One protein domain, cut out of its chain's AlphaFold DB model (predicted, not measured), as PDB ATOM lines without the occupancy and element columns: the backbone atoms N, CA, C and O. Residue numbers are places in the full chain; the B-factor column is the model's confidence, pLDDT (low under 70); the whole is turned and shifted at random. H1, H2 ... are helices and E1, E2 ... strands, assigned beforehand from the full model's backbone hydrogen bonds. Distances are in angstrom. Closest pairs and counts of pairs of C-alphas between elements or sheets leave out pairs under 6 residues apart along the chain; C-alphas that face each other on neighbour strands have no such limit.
ATOM      1  N   VAL A 598      30.209 -15.943 -24.403       73.25
ATOM      2  CA  VAL A 598      28.831 -15.502 -24.172       73.25
ATOM      3  C   VAL A 598      28.159 -15.250 -25.529       73.25
ATOM      4  O   VAL A 598      28.802 -15.132 -26.573       73.25
ATOM      5  N   CYS A 599      26.828 -15.286 -25.572       57.81
ATOM      6  CA  CYS A 599      26.108 -15.024 -26.818       57.81
ATOM      7  C   CYS A 599      26.035 -13.519 -27.114       57.81
ATOM      8  O   CYS A 599      25.985 -12.706 -26.198       57.81
ATOM      9  N   ASP A 600      25.948 -13.204 -28.408       64.69
ATOM     10  CA  ASP A 600      25.731 -11.871 -28.990       64.69
ATOM     11  C   ASP A 600      26.943 -10.908 -28.959       64.69
ATOM     12  O   ASP A 600      26.833  -9.760 -29.387       64.69
ATOM     13  N   GLU A 601      28.114 -11.407 -28.551       82.00
ATOM     14  CA  GLU A 601      29.365 -10.651 -28.401       82.00
ATOM     15  C   GLU A 601      30.066 -10.283 -29.730       82.00
ATOM     16  O   GLU A 601      29.836 -10.882 -30.795       82.00
ATOM     17  N   PHE A 602      30.937  -9.271 -29.647       92.31
ATOM     18  CA  PHE A 602      31.727  -8.718 -30.751       92.31
ATOM     19  C   PHE A 602      33.149  -9.317 -30.799       92.31
ATOM     20  O   PHE A 602      33.671  -9.817 -29.801       92.31
ATOM     21  N   PHE A 603      33.789  -9.222 -31.969       95.50
ATOM     22  CA  PHE A 603      35.187  -9.593 -32.185       95.50
ATOM     23  C   PHE A 603      35.974  -8.462 -32.873       95.50
ATOM     24  O   PHE A 603      35.807  -8.210 -34.068       95.50
ATOM     25  N   GLU A 604      36.816  -7.784 -32.099       96.38
ATOM     26  CA  GLU A 604      37.654  -6.648 -32.481       96.38
ATOM     27  C   GLU A 604      38.941  -7.101 -33.191       96.38
ATOM     28  O   GLU A 604      39.718  -7.910 -32.685       96.38
ATOM     29  N   LEU A 605      39.174  -6.559 -34.386       97.19
ATOM     30  CA  LEU A 605      40.305  -6.901 -35.248       97.19
ATOM     31  C   LEU A 605      41.557  -6.045 -35.003       97.19
ATOM     32  O   LEU A 605      42.646  -6.469 -35.393       97.19
ATOM     33  N   SER A 606      41.449  -4.871 -34.369       96.50
ATOM     34  CA  SER A 606      42.622  -4.043 -34.040       96.50
ATOM     35  C   SER A 606      43.495  -4.641 -32.925       96.50
ATOM     36  O   SER A 606      44.670  -4.289 -32.831       96.50
ATOM     37  N   GLU A 607      42.999  -5.633 -32.170       95.19
ATOM     38  CA  GLU A 607      43.786  -6.404 -31.188       95.19
ATOM     39  C   GLU A 607      45.040  -7.056 -31.795       95.19
ATOM     40  O   GLU A 607      46.062  -7.186 -31.125       95.19
ATOM     41  N   PHE A 608      45.011  -7.410 -33.087       96.56
ATOM     42  CA  PHE A 608      46.170  -7.958 -33.805       96.56
ATOM     43  C   PHE A 608      47.327  -6.958 -34.002       96.56
ATOM     44  O   PHE A 608      48.414  -7.366 -34.419       96.56
ATOM     45  N   TYR A 609      47.107  -5.674 -33.694       95.88
ATOM     46  CA  TYR A 609      48.100  -4.595 -33.718       95.88
ATOM     47  C   TYR A 609      48.375  -3.986 -32.332       95.88
ATOM     48  O   TYR A 609      49.110  -3.002 -32.235       95.88
ATOM     49  N   ALA A 610      47.805  -4.537 -31.257       94.56
ATOM     50  CA  ALA A 610      48.111  -4.097 -29.900       94.56
ATOM     51  C   ALA A 610      49.563  -4.453 -29.526       94.56
ATOM     52  O   ALA A 610      50.012  -5.572 -29.773       94.56
ATOM     53  N   ASP A 611      50.284  -3.541 -28.863       94.50
ATOM     54  CA  ASP A 611      51.707  -3.732 -28.508       94.50
ATOM     55  C   ASP A 611      51.959  -4.942 -27.593       94.50
ATOM     56  O   ASP A 611      53.069  -5.471 -27.531       94.50
ATOM     57  N   MET A 612      50.923  -5.384 -26.874       94.25
ATOM     58  CA  MET A 612      50.969  -6.556 -25.999       94.25
ATOM     59  C   MET A 612      50.614  -7.866 -26.716       94.25
ATOM     60  O   MET A 612      50.641  -8.919 -26.083       94.25
ATOM     61  N   PHE A 613      50.299  -7.847 -28.020       95.62
ATOM     62  CA  PHE A 613      50.020  -9.071 -28.767       95.62
ATOM     63  C   PHE A 613      51.273  -9.963 -28.787       95.62
ATOM     64  O   PHE A 613      52.308  -9.574 -29.340       95.62
ATOM     65  N   PRO A 614      51.231 -11.160 -28.177       95.62
ATOM     66  CA  PRO A 614      52.442 -11.917 -27.920       95.62
ATOM     67  C   PRO A 614      53.031 -12.427 -29.244       95.62
ATOM     68  O   PRO A 614      52.314 -13.041 -30.035       95.62
ATOM     69  N   PRO A 615      54.349 -12.286 -29.488       96.00
ATOM     70  CA  PRO A 615      54.980 -12.759 -30.726       96.00
ATOM     71  C   PRO A 615      55.011 -14.295 -30.837       96.00
ATOM     72  O   PRO A 615      55.389 -14.840 -31.875       96.00
ATOM     73  N   ARG A 616      54.649 -15.005 -29.760       96.62
ATOM     74  CA  ARG A 616      54.458 -16.461 -29.689       96.62
ATOM     75  C   ARG A 616      53.271 -16.775 -28.759       96.62
ATOM     76  O   ARG A 616      53.501 -17.125 -27.607       96.62
ATOM     77  N   PRO A 617      52.016 -16.617 -29.221       95.75
ATOM     78  CA  PRO A 617      50.838 -16.892 -28.410       95.75
ATOM     79  C   PRO A 617      50.773 -18.378 -28.067       95.75
ATOM     80  O   PRO A 617      51.033 -19.232 -28.926       95.75
ATOM     81  N   SER A 618      50.413 -18.667 -26.819       94.94
ATOM     82  CA  SER A 618      50.283 -20.019 -26.283       94.94
ATOM     83  C   SER A 618      49.179 -20.831 -26.987       94.94
ATOM     84  O   SER A 618      48.334 -20.264 -27.694       94.94
ATOM     85  N   PRO A 619      49.119 -22.161 -26.775       92.25
ATOM     86  CA  PRO A 619      47.986 -22.977 -27.209       92.25
ATOM     87  C   PRO A 619      46.641 -22.472 -26.662       92.25
ATOM     88  O   PRO A 619      45.648 -22.499 -27.392       92.25
ATOM     89  N   PHE A 620      46.613 -21.948 -25.429       91.94
ATOM     90  CA  PHE A 620      45.427 -21.319 -24.846       91.94
ATOM     91  C   PHE A 620      45.033 -20.055 -25.615       91.94
ATOM     92  O   PHE A 620      43.934 -20.021 -26.160       91.94
ATOM     93  N   ILE A 621      45.924 -19.067 -25.758       93.50
ATOM     94  CA  ILE A 621      45.625 -17.801 -26.454       93.50
ATOM     95  C   ILE A 621      45.198 -18.063 -27.911       93.50
ATOM     96  O   ILE A 621      44.212 -17.498 -28.385       93.50
ATOM     97  N   LYS A 622      45.871 -18.988 -28.615       94.88
ATOM     98  CA  LYS A 622      45.479 -19.404 -29.975       94.88
ATOM     99  C   LYS A 622      44.079 -20.034 -30.023       94.88
ATOM    100  O   LYS A 622      43.376 -19.841 -31.012       94.88
ATOM    101  N   THR A 623      43.672 -20.777 -28.995       92.31
ATOM    102  CA  THR A 623      42.336 -21.398 -28.903       92.31
ATOM    103  C   THR A 623      41.267 -20.380 -28.499       92.31
ATOM    104  O   THR A 623      40.189 -20.366 -29.087       92.31
ATOM    105  N   ALA A 624      41.595 -19.480 -27.569       91.69
ATOM    106  CA  ALA A 624      40.745 -18.403 -27.077       91.69
ATOM    107  C   ALA A 624      40.243 -17.495 -28.204       91.69
ATOM    108  O   ALA A 624      39.038 -17.359 -28.409       91.69
ATOM    109  N   ILE A 625      41.177 -16.938 -28.983       94.50
ATOM    110  CA  ILE A 625      40.871 -16.016 -30.084       94.50
ATOM    111  C   ILE A 625      40.033 -16.725 -31.165       94.50
ATOM    112  O   ILE A 625      39.086 -16.152 -31.700       94.50
ATOM    113  N   LYS A 626      40.334 -17.999 -31.459       94.56
ATOM    114  CA  LYS A 626      39.591 -18.803 -32.445       94.56
ATOM    115  C   LYS A 626      38.156 -19.080 -32.036       94.56
ATOM    116  O   LYS A 626      37.257 -18.947 -32.861       94.56
ATOM    117  N   GLU A 627      37.948 -19.498 -30.793       92.06
ATOM    118  CA  GLU A 627      36.616 -19.841 -30.307       92.06
ATOM    119  C   GLU A 627      35.750 -18.586 -30.152       92.06
ATOM    120  O   GLU A 627      34.593 -18.613 -30.561       92.06
ATOM    121  N   ALA A 628      36.316 -17.459 -29.703       91.69
ATOM    122  CA  ALA A 628      35.617 -16.176 -29.706       91.69
ATOM    123  C   ALA A 628      35.203 -15.743 -31.125       91.69
ATOM    124  O   ALA A 628      34.023 -15.489 -31.357       91.69
ATOM    125  N   ALA A 629      36.118 -15.757 -32.105       94.44
ATOM    126  CA  ALA A 629      35.800 -15.438 -33.504       94.44
ATOM    127  C   ALA A 629      34.679 -16.328 -34.083       94.44
ATOM    128  O   ALA A 629      33.782 -15.847 -34.779       94.44
ATOM    129  N   ARG A 630      34.699 -17.625 -33.746       93.81
ATOM    130  CA  ARG A 630      33.695 -18.611 -34.178       93.81
ATOM    131  C   ARG A 630      32.329 -18.399 -33.515       93.81
ATOM    132  O   ARG A 630      31.300 -18.763 -34.088       93.81
ATOM    133  N   GLN A 631      32.317 -17.847 -32.302       91.75
ATOM    134  CA  GLN A 631      31.115 -17.637 -31.494       91.75
ATOM    135  C   GLN A 631      30.488 -16.242 -31.673       91.75
ATOM    136  O   GLN A 631      29.279 -16.111 -31.460       91.75
ATOM    137  N   ALA A 632      31.277 -15.247 -32.091       93.81
ATOM    138  CA  ALA A 632      30.874 -13.854 -32.248       93.81
ATOM    139  C   ALA A 632      29.728 -13.658 -33.253       93.81
ATOM    140  O   ALA A 632      29.685 -14.274 -34.322       93.81
ATOM    141  N   ALA A 633      28.814 -12.744 -32.922       95.12
ATOM    142  CA  ALA A 633      27.746 -12.305 -33.821       95.12
ATOM    143  C   ALA A 633      28.184 -11.124 -34.708       95.12
ATOM    144  O   ALA A 633      27.591 -10.877 -35.763       95.12
ATOM    145  N   ARG A 634      29.221 -10.392 -34.279       96.19
ATOM    146  CA  ARG A 634      29.694  -9.148 -34.898       96.19
ATOM    147  C   ARG A 634      31.214  -9.133 -35.008       96.19
ATOM    148  O   ARG A 634      31.893  -9.576 -34.088       96.19
ATOM    149  N   VAL A 635      31.743  -8.580 -36.094       97.38
ATOM    150  CA  VAL A 635      33.180  -8.297 -36.258       97.38
ATOM    151  C   VAL A 635      33.373  -6.790 -36.362       97.38
ATOM    152  O   VAL A 635      32.637  -6.119 -37.085       97.38
ATOM    153  N   VAL A 636      34.348  -6.255 -35.635       97.06
ATOM    154  CA  VAL A 636      34.625  -4.816 -35.557       97.06
ATOM    155  C   VAL A 636      36.080  -4.552 -35.925       97.06
ATOM    156  O   VAL A 636      36.952  -5.379 -35.664       97.06
ATOM    157  N   TYR A 637      36.351  -3.404 -36.540       97.62
ATOM    158  CA  TYR A 637      37.681  -2.802 -36.522       97.62
ATOM    159  C   TYR A 637      37.571  -1.374 -35.974       97.62
ATOM    160  O   TYR A 637      37.076  -0.475 -36.660       97.62
ATOM    161  N   THR A 638      38.040  -1.166 -34.746       97.19
ATOM    162  CA  THR A 638      38.007   0.125 -34.051       97.19
ATOM    163  C   THR A 638      39.282   0.922 -34.329       97.19
ATOM    164  O   THR A 638      40.372   0.575 -33.873       97.19
ATOM    165  N   ILE A 639      39.151   2.031 -35.059       97.25
ATOM    166  CA  ILE A 639      40.262   2.931 -35.397       97.25
ATOM    167  C   ILE A 639      40.517   3.899 -34.241       97.25
ATOM    168  O   ILE A 639      39.659   4.706 -33.888       97.25
ATOM    169  N   SER A 640      41.728   3.882 -33.694       96.56
ATOM    170  CA  SER A 640      42.164   4.783 -32.624       96.56
ATOM    171  C   SER A 640      43.394   5.607 -33.028       96.56
ATOM    172  O   SER A 640      43.927   5.476 -34.130       96.56
ATOM    173  N   GLN A 641      43.913   6.410 -32.094       96.12
ATOM    174  CA  GLN A 641      45.192   7.106 -32.256       96.12
ATOM    175  C   GLN A 641      46.362   6.148 -32.560       96.12
ATOM    176  O   GLN A 641      47.268   6.520 -33.308       96.12
ATOM    177  N   HIS A 642      46.316   4.922 -32.025       94.75
ATOM    178  CA  HIS A 642      47.318   3.869 -32.235       94.75
ATOM    179  C   HIS A 642      47.478   3.514 -33.714       94.75
ATOM    180  O   HIS A 642      48.585   3.403 -34.228       94.75
ATOM    181  N   ASP A 643      46.343   3.404 -34.398       95.38
ATOM    182  CA  ASP A 643      46.194   2.957 -35.782       95.38
ATOM    183  C   ASP A 643      46.646   4.021 -36.803       95.38
ATOM    184  O   ASP A 643      46.725   3.753 -37.999       95.38
ATOM    185  N   ILE A 644      46.960   5.235 -36.327       95.31
ATOM    186  CA  ILE A 644      47.582   6.316 -37.107       95.31
ATOM    187  C   ILE A 644      49.095   6.403 -36.841       95.31
ATOM    188  O   ILE A 644      49.841   6.853 -37.710       95.31
ATOM    189  N   THR A 645      49.570   5.996 -35.657       94.75
ATOM    190  CA  THR A 645      50.990   6.110 -35.266       94.75
ATOM    191  C   THR A 645      51.818   4.852 -35.516       94.75
ATOM    192  O   THR A 645      53.041   4.960 -35.590       94.75
ATOM    193  N   HIS A 646      51.191   3.680 -35.646       93.38
ATOM    194  CA  HIS A 646      51.881   2.393 -35.773       93.38
ATOM    195  C   HIS A 646      51.738   1.767 -37.173       93.38
ATOM    196  O   HIS A 646      50.730   1.984 -37.850       93.38
ATOM    197  N   PRO A 647      52.741   0.998 -37.642       93.19
ATOM    198  CA  PRO A 647      52.740   0.409 -38.979       93.19
ATOM    199  C   PRO A 647      51.736  -0.750 -39.091       93.19
ATOM    200  O   PRO A 647      52.018  -1.888 -38.724       93.19
ATOM    201  N   LEU A 648      50.559  -0.461 -39.648       96.12
ATOM    202  CA  LEU A 648      49.511  -1.460 -39.899       96.12
ATOM    203  C   LEU A 648      49.788  -2.373 -41.109       96.12
ATOM    204  O   LEU A 648      49.033  -3.315 -41.357       96.12
ATOM    205  N   ASP A 649      50.845  -2.101 -41.876       95.88
ATOM    206  CA  ASP A 649      51.242  -2.904 -43.035       95.88
ATOM    207  C   ASP A 649      51.957  -4.211 -42.650       95.88
ATOM    208  O   ASP A 649      51.900  -5.178 -43.414       95.88
ATOM    209  N   SER A 650      52.546  -4.254 -41.451       95.12
ATOM    210  CA  SER A 650      53.491  -5.278 -40.992       95.12
ATOM    211  C   SER A 650      53.041  -5.992 -39.697       95.12
ATOM    212  O   SER A 650      53.763  -5.950 -38.697       95.12
ATOM    213  N   PRO A 651      51.855  -6.642 -39.657       96.50
ATOM    214  CA  PRO A 651      51.418  -7.426 -38.501       96.50
ATOM    215  C   PRO A 651      52.374  -8.594 -38.223       96.50
ATOM    216  O   PRO A 651      53.038  -9.109 -39.124       96.50
ATOM    217  N   SER A 652      52.433  -9.041 -36.966       97.12
ATOM    218  CA  SER A 652      53.316 -10.149 -36.584       97.12
ATOM    219  C   SER A 652      52.916 -11.466 -37.264       97.12
ATOM    220  O   SER A 652      51.730 -11.746 -37.444       97.12
ATOM    221  N   GLU A 653      53.894 -12.328 -37.559       97.94
ATOM    222  CA  GLU A 653      53.640 -13.662 -38.132       97.94
ATOM    223  C   GLU A 653      52.652 -14.471 -37.272       97.94
ATOM    224  O   GLU A 653      51.795 -15.173 -37.791       97.94
ATOM    225  N   ALA A 654      52.705 -14.304 -35.946       97.50
ATOM    226  CA  ALA A 654      51.771 -14.920 -35.009       97.50
ATOM    227  C   ALA A 654      50.328 -14.393 -35.131       97.50
ATOM    228  O   ALA A 654      49.382 -15.173 -34.987       97.50
ATOM    229  N   ALA A 655      50.150 -13.096 -35.395       97.81
ATOM    230  CA  ALA A 655      48.844 -12.515 -35.694       97.81
ATOM    231  C   ALA A 655      48.312 -13.049 -37.032       97.81
ATOM    232  O   ALA A 655      47.160 -13.473 -37.101       97.81
ATOM    233  N   ILE A 656      49.165 -13.112 -38.060       98.25
ATOM    234  CA  ILE A 656      48.847 -13.674 -39.381       98.25
ATOM    235  C   ILE A 656      48.405 -15.148 -39.264       98.25
ATOM    236  O   ILE A 656      47.340 -15.506 -39.767       98.25
ATOM    237  N   ASP A 657      49.172 -15.980 -38.550       98.19
ATOM    238  CA  ASP A 657      48.883 -17.389 -38.216       98.19
ATOM    239  C   ASP A 657      47.461 -17.574 -37.653       98.19
ATOM    240  O   ASP A 657      46.710 -18.483 -38.033       98.19
ATOM    241  N   ILE A 658      47.092 -16.711 -36.700       98.06
ATOM    242  CA  ILE A 658      45.791 -16.755 -36.035       98.06
ATOM    243  C   ILE A 658      44.703 -16.263 -36.992       98.06
ATOM    244  O   ILE A 658      43.736 -16.991 -37.195       98.06
ATOM    245  N   ALA A 659      44.881 -15.104 -37.634       98.12
ATOM    246  CA  ALA A 659      43.926 -14.500 -38.567       98.12
ATOM    247  C   ALA A 659      43.542 -15.438 -39.728       98.12
ATOM    248  O   ALA A 659      42.356 -15.587 -40.031       98.12
ATOM    249  N   GLN A 660      44.519 -16.138 -40.320       98.31
ATOM    250  CA  GLN A 660      44.278 -17.142 -41.370       98.31
ATOM    251  C   GLN A 660      43.454 -18.340 -40.891       98.31
ATOM    252  O   GLN A 660      42.808 -19.007 -41.702       98.31
ATOM    253  N   SER A 661      43.487 -18.633 -39.590       98.19
ATOM    254  CA  SER A 661      42.841 -19.794 -38.981       98.19
ATOM    255  C   SER A 661      41.643 -19.445 -38.085       98.19
ATOM    256  O   SER A 661      41.185 -20.302 -37.322       98.19
ATOM    257  N   LEU A 662      41.107 -18.223 -38.210       97.81
ATOM    258  CA  LEU A 662      39.794 -17.844 -37.686       97.81
ATOM    259  C   LEU A 662      38.663 -18.382 -38.571       97.81
ATOM    260  O   LEU A 662      38.811 -18.587 -39.776       97.81
ATOM    261  N   THR A 663      37.501 -18.568 -37.951       97.12
ATOM    262  CA  THR A 663      36.234 -18.908 -38.612       97.12
ATOM    263  C   THR A 663      35.149 -18.006 -38.043       97.12
ATOM    264  O   THR A 663      35.228 -17.627 -36.881       97.12
ATOM    265  N   PHE A 664      34.165 -17.638 -38.861       96.50
ATOM    266  CA  PHE A 664      33.172 -16.605 -38.546       96.50
ATOM    267  C   PHE A 664      31.744 -17.139 -38.756       96.50
ATOM    268  O   PHE A 664      30.903 -16.519 -39.405       96.50
ATOM    269  N   ASP A 665      31.484 -18.343 -38.233       94.81
ATOM    270  CA  ASP A 665      30.270 -19.149 -38.462       94.81
ATOM    271  C   ASP A 665      28.961 -18.450 -38.048       94.81
ATOM    272  O   ASP A 665      27.876 -18.763 -38.552       94.81
ATOM    273  N   LYS A 666      29.049 -17.518 -37.099       95.44
ATOM    274  CA  LYS A 666      27.914 -16.789 -36.526       95.44
ATOM    275  C   LYS A 666      27.847 -15.314 -36.905       95.44
ATOM    276  O   LYS A 666      26.825 -14.698 -36.620       95.44
ATOM    277  N   VAL A 667      28.876 -14.762 -37.547       96.69
ATOM    278  CA  VAL A 667      28.947 -13.318 -37.783       96.69
ATOM    279  C   VAL A 667      27.904 -12.914 -38.820       96.69
ATOM    280  O   VAL A 667      27.878 -13.435 -39.939       96.69
ATOM    281  N   GLU A 668      27.038 -11.984 -38.431       97.12
ATOM    282  CA  GLU A 668      25.938 -11.468 -39.250       97.12
ATOM    283  C   GLU A 668      26.142  -9.980 -39.609       97.12
ATOM    284  O   GLU A 668      25.588  -9.521 -40.608       97.12
ATOM    285  N   TRP A 669      27.018  -9.266 -38.889       97.06
ATOM    286  CA  TRP A 669      27.326  -7.839 -39.070       97.06
ATOM    287  C   TRP A 669      28.839  -7.565 -38.925       97.06
ATOM    288  O   TRP A 669      29.488  -8.072 -38.010       97.06
ATOM    289  N   VAL A 670      29.399  -6.756 -39.828       98.12
ATOM    290  CA  VAL A 670      30.755  -6.184 -39.767       98.12
ATOM    291  C   VAL A 670      30.667  -4.654 -39.633       98.12
ATOM    292  O   VAL A 670      29.934  -4.030 -40.396       98.12
ATOM    293  N   SER A 671      31.414  -4.027 -38.718       97.56
ATOM    294  CA  SER A 671      31.483  -2.557 -38.555       97.56
ATOM    295  C   SER A 671      32.927  -2.047 -38.523       97.56
ATOM    296  O   SER A 671      33.839  -2.748 -38.082       97.56
ATOM    297  N   VAL A 672      33.134  -0.812 -38.983       97.94
ATOM    298  CA  VAL A 672      34.389  -0.069 -38.834       97.94
ATOM    299  C   VAL A 672      34.085   1.370 -38.420       97.94
ATOM    300  O   VAL A 672      33.538   2.147 -39.205       97.94
ATOM    301  N   HIS A 673      34.510   1.742 -37.215       96.62
ATOM    302  CA  HIS A 673      34.277   3.058 -36.617       96.62
ATOM    303  C   HIS A 673      35.543   3.618 -35.948       96.62
ATOM    304  O   HIS A 673      36.576   2.949 -35.866       96.62
ATOM    305  N   ASN A 674      35.484   4.876 -35.504       96.94
ATOM    306  CA  ASN A 674      36.508   5.457 -34.633       96.94
ATOM    307  C   ASN A 674      36.250   5.028 -33.178       96.94
ATOM    308  O   ASN A 674      35.095   4.889 -32.788       96.94
ATOM    309  N   ALA A 675      37.298   4.894 -32.366       95.94
ATOM    310  CA  ALA A 675      37.166   4.696 -30.921       95.94
ATOM    311  C   ALA A 675      36.403   5.855 -30.246       95.94
ATOM    312  O   ALA A 675      36.502   7.006 -30.683       95.94
ATOM    313  N   ASP A 676      35.701   5.573 -29.146       94.44
ATOM    314  CA  ASP A 676      34.944   6.583 -28.394       94.44
ATOM    315  C   ASP A 676      35.813   7.793 -28.012       94.44
ATOM    316  O   ASP A 676      36.892   7.669 -27.428       94.44
ATOM    317  N   GLY A 677      35.340   8.993 -28.361       95.25
ATOM    318  CA  GLY A 677      36.053  10.251 -28.121       95.25
ATOM    319  C   GLY A 677      37.291  10.489 -29.000       95.25
ATOM    320  O   GLY A 677      37.940  11.528 -28.851       95.25
ATOM    321  N   PHE A 678      37.631   9.588 -29.929       95.69
ATOM    322  CA  PHE A 678      38.777   9.772 -30.819       95.69
ATOM    323  C   PHE A 678      38.470  10.762 -31.951       95.69
ATOM    324  O   PHE A 678      37.809  10.438 -32.939       95.69
ATOM    325  N   VAL A 679      39.017  11.973 -31.824       95.69
ATOM    326  CA  VAL A 679      39.003  13.006 -32.868       95.69
ATOM    327  C   VAL A 679      40.346  12.977 -33.614       95.69
ATOM    328  O   VAL A 679      41.341  13.473 -33.079       95.69
ATOM    329  N   PRO A 680      40.423  12.401 -34.828       93.50
ATOM    330  CA  PRO A 680      41.677  12.322 -35.568       93.50
ATOM    331  C   PRO A 680      42.125  13.694 -36.107       93.50
ATOM    332  O   PRO A 680      41.282  14.536 -36.431       93.50
ATOM    333  N   PRO A 681      43.442  13.922 -36.280       94.31
ATOM    334  CA  PRO A 681      43.960  15.137 -36.902       94.31
ATOM    335  C   PRO A 681      43.359  15.416 -38.298       94.31
ATOM    336  O   PRO A 681      43.206  14.494 -39.109       94.31
ATOM    337  N   PRO A 682      43.053  16.685 -38.640       93.25
ATOM    338  CA  PRO A 682      42.535  17.036 -39.957       93.25
ATOM    339  C   PRO A 682      43.471  16.595 -41.089       93.25
ATOM    340  O   PRO A 682      44.613  17.038 -41.180       93.25
ATOM    341  N   GLY A 683      42.964  15.741 -41.980       93.75
ATOM    342  CA  GLY A 683      43.731  15.219 -43.115       93.75
ATOM    343  C   GLY A 683      44.519  13.935 -42.842       93.75
ATOM    344  O   GLY A 683      45.221  13.490 -43.748       93.75
ATOM    345  N   SER A 684      44.384  13.311 -41.663       95.75
ATOM    346  CA  SER A 684      44.904  11.958 -41.422       95.75
ATOM    347  C   SER A 684      44.461  10.968 -42.517       95.75
ATOM    348  O   SER A 684      43.290  10.987 -42.916       95.75
ATOM    349  N   PRO A 685      45.365  10.099 -43.010       95.62
ATOM    350  CA  PRO A 685      45.023   9.076 -43.991       95.62
ATOM    351  C   PRO A 685      44.194   7.958 -43.351       95.62
ATOM    352  O   PRO A 685      44.398   7.606 -42.190       95.62
ATOM    353  N   SER A 686      43.285   7.371 -44.127       96.44
ATOM    354  CA  SER A 686      42.533   6.176 -43.734       96.44
ATOM    355  C   SER A 686      43.494   4.986 -43.530       96.44
ATOM    356  O   SER A 686      44.234   4.674 -44.469       96.44
ATOM    357  N   PRO A 687      43.514   4.318 -42.359       96.94
ATOM    358  CA  PRO A 687      44.368   3.154 -42.110       96.94
ATOM    359  C   PRO A 687      44.083   1.991 -43.072       96.94
ATOM    360  O   PRO A 687      42.959   1.804 -43.535       96.94
ATOM    361  N   VAL A 688      45.116   1.190 -43.354       97.69
ATOM    362  CA  VAL A 688      45.058   0.049 -44.288       97.69
ATOM    363  C   VAL A 688      45.590  -1.220 -43.597       97.69
ATOM    364  O   VAL A 688      46.717  -1.637 -43.863       97.69
ATOM    365  N   PRO A 689      44.822  -1.825 -42.671       97.69
ATOM    366  CA  PRO A 689      45.267  -2.981 -41.895       97.69
ATOM    367  C   PRO A 689      45.395  -4.243 -42.758       97.69
ATOM    368  O   PRO A 689      44.405  -4.890 -43.112       97.69
ATOM    369  N   THR A 690      46.632  -4.629 -43.075       98.06
ATOM    370  CA  THR A 690      46.929  -5.806 -43.908       98.06
ATOM    371  C   THR A 690      46.497  -7.130 -43.278       98.06
ATOM    372  O   THR A 690      46.254  -8.075 -44.025       98.06
ATOM    373  N   ILE A 691      46.285  -7.204 -41.954       98.25
ATOM    374  CA  ILE A 691      45.745  -8.401 -41.282       98.25
ATOM    375  C   ILE A 691      44.405  -8.846 -41.887       98.25
ATOM    376  O   ILE A 691      44.133 -10.043 -41.988       98.25
ATOM    377  N   ILE A 692      43.597  -7.899 -42.380       98.44
ATOM    378  CA  ILE A 692      42.295  -8.182 -42.993       98.44
ATOM    379  C   ILE A 692      42.461  -9.011 -44.271       98.44
ATOM    380  O   ILE A 692      41.653  -9.901 -44.528       98.44
ATOM    381  N   ASN A 693      43.555  -8.833 -45.021       98.25
ATOM    382  CA  ASN A 693      43.847  -9.648 -46.204       98.25
ATOM    383  C   ASN A 693      43.979 -11.139 -45.861       98.25
ATOM    384  O   ASN A 693      43.583 -11.980 -46.670       98.25
ATOM    385  N   HIS A 694      44.452 -11.463 -44.656       98.19
ATOM    386  CA  HIS A 694      44.657 -12.830 -44.181       98.19
ATOM    387  C   HIS A 694      43.386 -13.500 -43.629       98.19
ATOM    388  O   HIS A 694      43.370 -14.720 -43.500       98.19
ATOM    389  N   LEU A 695      42.314 -12.749 -43.350       98.31
ATOM    390  CA  LEU A 695      41.049 -13.311 -42.861       98.31
ATOM    391  C   LEU A 695      40.343 -14.174 -43.919       98.31
ATOM    392  O   LEU A 695      40.361 -13.866 -45.115       98.31
ATOM    393  N   GLN A 696      39.645 -15.215 -43.465       98.00
ATOM    394  CA  GLN A 696      38.728 -15.987 -44.309       98.00
ATOM    395  C   GLN A 696      37.492 -15.148 -44.708       98.00
ATOM    396  O   GLN A 696      37.102 -14.252 -43.957       98.00
ATOM    397  N   PRO A 697      36.847 -15.413 -45.863       97.94
ATOM    398  CA  PRO A 697      35.599 -14.745 -46.240       97.94
ATOM    399  C   PRO A 697      34.472 -14.999 -45.232       97.94
ATOM    400  O   PRO A 697      34.348 -16.098 -44.689       97.94
ATOM    401  N   PHE A 698      33.610 -14.008 -45.027       97.62
ATOM    402  CA  PHE A 698      32.498 -14.093 -44.088       97.62
ATOM    403  C   PHE A 698      31.313 -14.865 -44.708       97.62
ATOM    404  O   PHE A 698      30.715 -14.388 -45.676       97.62
ATOM    405  N   PRO A 699      30.919 -16.042 -44.184       96.38
ATOM    406  CA  PRO A 699      29.961 -16.916 -44.868       96.38
ATOM    407  C   PRO A 699      28.494 -16.489 -44.704       96.38
ATOM    408  O   PRO A 699      27.643 -16.941 -45.471       96.38
ATOM    409  N   ARG A 700      28.179 -15.678 -43.683       96.44
ATOM    410  CA  ARG A 700      26.800 -15.356 -43.264       96.44
ATOM    411  C   ARG A 700      26.534 -13.872 -42.988       96.44
ATOM    412  O   ARG A 700      25.406 -13.535 -42.636       96.44
ATOM    413  N   VAL A 701      27.521 -12.994 -43.185       96.44
ATOM    414  CA  VAL A 701      27.374 -11.560 -42.897       96.44
ATOM    415  C   VAL A 701      26.363 -10.915 -43.840       96.44
ATOM    416  O   VAL A 701      26.565 -10.857 -45.052       96.44
ATOM    417  N   GLY A 702      25.278 -10.410 -43.260       96.88
ATOM    418  CA  GLY A 702      24.258  -9.637 -43.952       96.88
ATOM    419  C   GLY A 702      24.568  -8.143 -44.007       96.88
ATOM    420  O   GLY A 702      24.031  -7.478 -44.886       96.88
ATOM    421  N   GLU A 703      25.414  -7.613 -43.123       97.94
ATOM    422  CA  GLU A 703      25.576  -6.165 -42.938       97.94
ATOM    423  C   GLU A 703      27.040  -5.703 -42.863       97.94
ATOM    424  O   GLU A 703      27.853  -6.313 -42.170       97.94
ATOM    425  N   LEU A 704      27.361  -4.607 -43.559       98.25
ATOM    426  CA  LEU A 704      28.637  -3.886 -43.469       98.25
ATOM    427  C   LEU A 704      28.379  -2.419 -43.103       98.25
ATOM    428  O   LEU A 704      27.665  -1.736 -43.830       98.25
ATOM    429  N   CYS A 705      28.988  -1.934 -42.026       97.94
ATOM    430  CA  CYS A 705      28.830  -0.580 -41.489       97.94
ATOM    431  C   CYS A 705      30.181   0.155 -41.513       97.94
ATOM    432  O   CYS A 705      31.210  -0.433 -41.172       97.94
ATOM    433  N   VAL A 706      30.195   1.397 -41.995       98.00
ATOM    434  CA  VAL A 706      31.403   2.192 -42.263       98.00
ATOM    435  C   VAL A 706      31.120   3.627 -41.825       98.00
ATOM    436  O   VAL A 706      30.426   4.377 -42.514       98.00
ATOM    437  N   ASP A 707      31.656   3.994 -40.665       96.12
ATOM    438  CA  ASP A 707      31.088   5.068 -39.835       96.12
ATOM    439  C   ASP A 707      31.991   6.320 -39.777       96.12
ATOM    440  O   ASP A 707      31.741   7.286 -39.068       96.12
ATOM    441  N   SER A 708      33.100   6.318 -40.523       95.69
ATOM    442  CA  SER A 708      34.145   7.350 -40.448       95.69
ATOM    443  C   SER A 708      34.898   7.527 -41.767       95.69
ATOM    444  O   SER A 708      35.160   6.562 -42.486       95.69
ATOM    445  N   ARG A 709      35.390   8.735 -42.063       95.94
ATOM    446  CA  ARG A 709      36.330   8.951 -43.181       95.94
ATOM    447  C   ARG A 709      37.608   8.100 -43.061       95.94
ATOM    448  O   ARG A 709      38.187   7.700 -44.071       95.94
ATOM    449  N   LEU A 710      38.049   7.782 -41.844       96.69
ATOM    450  CA  LEU A 710      39.177   6.867 -41.643       96.69
ATOM    451  C   LEU A 710      38.786   5.410 -41.919       96.69
ATOM    452  O   LEU A 710      39.583   4.661 -42.473       96.69
ATOM    453  N   SER A 711      37.541   5.027 -41.629       96.62
ATOM    454  CA  SER A 711      37.046   3.656 -41.821       96.62
ATOM    455  C   SER A 711      36.987   3.183 -43.278       96.62
ATOM    456  O   SER A 711      36.883   1.989 -43.529       96.62
ATOM    457  N   VAL A 712      37.109   4.091 -44.249       97.31
ATOM    458  CA  VAL A 712      36.920   3.837 -45.688       97.31
ATOM    459  C   VAL A 712      37.836   2.750 -46.255       97.31
ATOM    460  O   VAL A 712      37.375   1.881 -46.994       97.31
ATOM    461  N   ALA A 713      39.135   2.796 -45.952       97.81
ATOM    462  CA  ALA A 713      40.092   1.865 -46.548       97.81
ATOM    463  C   ALA A 713      39.983   0.468 -45.911       97.81
ATOM    464  O   ALA A 713      39.806  -0.514 -46.631       97.81
ATOM    465  N   THR A 714      39.944   0.389 -44.579       98.12
ATOM    466  CA  THR A 714      39.567  -0.812 -43.814       98.12
ATOM    467  C   THR A 714      38.229  -1.409 -44.282       98.12
ATOM    468  O   THR A 714      38.131  -2.610 -44.533       98.12
ATOM    469  N   GLY A 715      37.205  -0.574 -44.469       98.25
ATOM    470  CA  GLY A 715      35.871  -0.965 -44.926       98.25
ATOM    471  C   GLY A 715      35.863  -1.528 -46.348       98.25
ATOM    472  O   GLY A 715      35.120  -2.468 -46.620       98.25
ATOM    473  N   ARG A 716      36.738  -1.042 -47.244       98.38
ATOM    474  CA  ARG A 716      36.962  -1.657 -48.565       98.38
ATOM    475  C   ARG A 716      37.581  -3.055 -48.439       98.38
ATOM    476  O   ARG A 716      37.095  -3.974 -49.090       98.38
ATOM    477  N   LEU A 717      38.591  -3.237 -47.583       98.25
ATOM    478  CA  LEU A 717      39.201  -4.558 -47.356       98.25
ATOM    479  C   LEU A 717      38.197  -5.563 -46.764       98.25
ATOM    480  O   LEU A 717      38.196  -6.734 -47.135       98.25
ATOM    481  N   LEU A 718      37.300  -5.113 -45.881       98.31
ATOM    482  CA  LEU A 718      36.229  -5.954 -45.336       98.31
ATOM    483  C   LEU A 718      35.119  -6.222 -46.361       98.31
ATOM    484  O   LEU A 718      34.624  -7.346 -46.426       98.31
ATOM    485  N   ALA A 719      34.790  -5.256 -47.224       98.38
ATOM    486  CA  ALA A 719      33.895  -5.456 -48.363       98.38
ATOM    487  C   ALA A 719      34.384  -6.587 -49.291       98.38
ATOM    488  O   ALA A 719      33.588  -7.422 -49.730       98.38
ATOM    489  N   GLU A 720      35.695  -6.701 -49.514       98.19
ATOM    490  CA  GLU A 720      36.281  -7.804 -50.286       98.19
ATOM    491  C   GLU A 720      36.048  -9.188 -49.645       98.19
ATOM    492  O   GLU A 720      36.015 -10.189 -50.367       98.19
ATOM    493  N   LYS A 721      35.785  -9.267 -48.331       98.31
ATOM    494  CA  LYS A 721      35.496 -10.509 -47.582       98.31
ATOM    495  C   LYS A 721      34.007 -10.859 -47.467       98.31
ATOM    496  O   LYS A 721      33.690 -11.960 -47.021       98.31
ATOM    497  N   MET A 722      33.096  -9.976 -47.877       98.38
ATOM    498  CA  MET A 722      31.639 -10.175 -47.767       98.38
ATOM    499  C   MET A 722      31.114 -11.329 -48.651       98.38
ATOM    500  O   MET A 722      31.720 -11.638 -49.685       98.38
ATOM    501  N   PRO A 723      29.962 -11.948 -48.332       97.88
ATOM    502  CA  PRO A 723      29.335 -12.941 -49.208       97.88
ATOM    503  C   PRO A 723      28.819 -12.321 -50.525       97.88
ATOM    504  O   PRO A 723      28.870 -11.109 -50.732       97.88
ATOM    505  N   ILE A 724      28.328 -13.156 -51.453       98.12
ATOM    506  CA  ILE A 724      27.819 -12.696 -52.764       98.12
ATOM    507  C   ILE A 724      26.573 -11.809 -52.614       98.12
ATOM    508  O   ILE A 724      26.404 -10.855 -53.372       98.12
TER     509      ILE A 724
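AT A GLANCE: This is residues 598 to 724 of the 869 residues of an uncharacterized protein of Vitrella brassicaformis (strain CCMP3155) (UniProt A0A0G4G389). A small sheet of four parallel strands forms a wall, with H6 packed along one face over E3 and E4, and H5 and then H4 continuing from H6 toward H2, which sits by the edge strand E1. H1 and H3 follow just past the ends of E1 and E2, and residues 675 to 690 swing out past the end of E3 before returning to H5. The printed part has 127 residues, with six named helices and four named strands in the order E1 H1 H2 E2 H3 H4 E3 H5 E4 H6; the sheet runs E1 E2 E3 E4. The class is mixed, helices and strands, though under half of the residues are in named elements. The whole is compact, with a radius of gyration of the C-alphas of 14.0 A and spans of 41 by 34 by 25 A.

IN THESE COORDINATES: Find C-alpha 602 at (31.727, -8.718, -30.751), where E1 begins; it runs to residue 604, and H1 holds residues 606 to 609. H2, residues 619 to 631, is 18.2 A long from first to last C-alpha. E2 covers residues 634 to 639 over 16.1 A, beginning at C-alpha 634 at (29.694, -9.148, -34.898). Then come H3, residues 642 to 645, and H4, residues 653 to 660, 10.5 A long. E3, residues 669 to 674, spans 16.8 A; H5 holds residues 691 to 694 and E4 residues 703 to 706. H6, residues 711 to 719, is 11.7 A long and ends at C-alpha 719 at (33.895, -5.456, -48.363).

HOW THE PARTS SIT: Look first at the sheet: N 603 and O 634 of E1 and E2 are 2.9 A apart, N 637 and O 671 of E2 and E3 3.0 A, and N 670 and O 703 of E3 and E4 2.8 A, each within hydrogen-bond range. Three strand-helix-strand units, parallel neighbour strands with helices between, have right-handed crossovers: E1, H1 H2, E2; E2, H3 H4, E3; and E3, H5, E4. H2 and H6 on one face of the sheet make two layers. H6 has a height over the sheet of 8.2 A and runs along the strands, at 10 degrees to E3 on the local plane; the closest C-alphas of E3 and H6 are those of Val 672 and Ser 711, 5.5 A apart. H5 touches H6, the closest C-alphas being those of Ile 692 and Leu 717, 6.5 A apart, and touches H4 at Gln 660 and His 694, whose C-alphas are 5.2 A apart. With residues 622 to 626 alone, H2 only just touches H4, with 3 pairs of C-alphas within 8 A, the closest those of Lys 622 and Ile 658 at 6.6 A; they run the same way at a shallow tilt of 30 degrees. H1 only grazes the sheet, with residues 606 to 607, and H3 is not on it. In H4 and H6 every O i to N i+4 pair is within hydrogen-bond range, in H2 8 of 9 are, and H1, H3 and H5 are too short for such a pair.

THE WHOLE: The two C-alphas farthest apart are those of Pro 619 and Pro 682, at 42.3 A. The printed part has no cut, and the link from E3 to H5, 16 residues, is long. The mean pLDDT of the printed part is 95.4, and residues 599 to 600 are under 70.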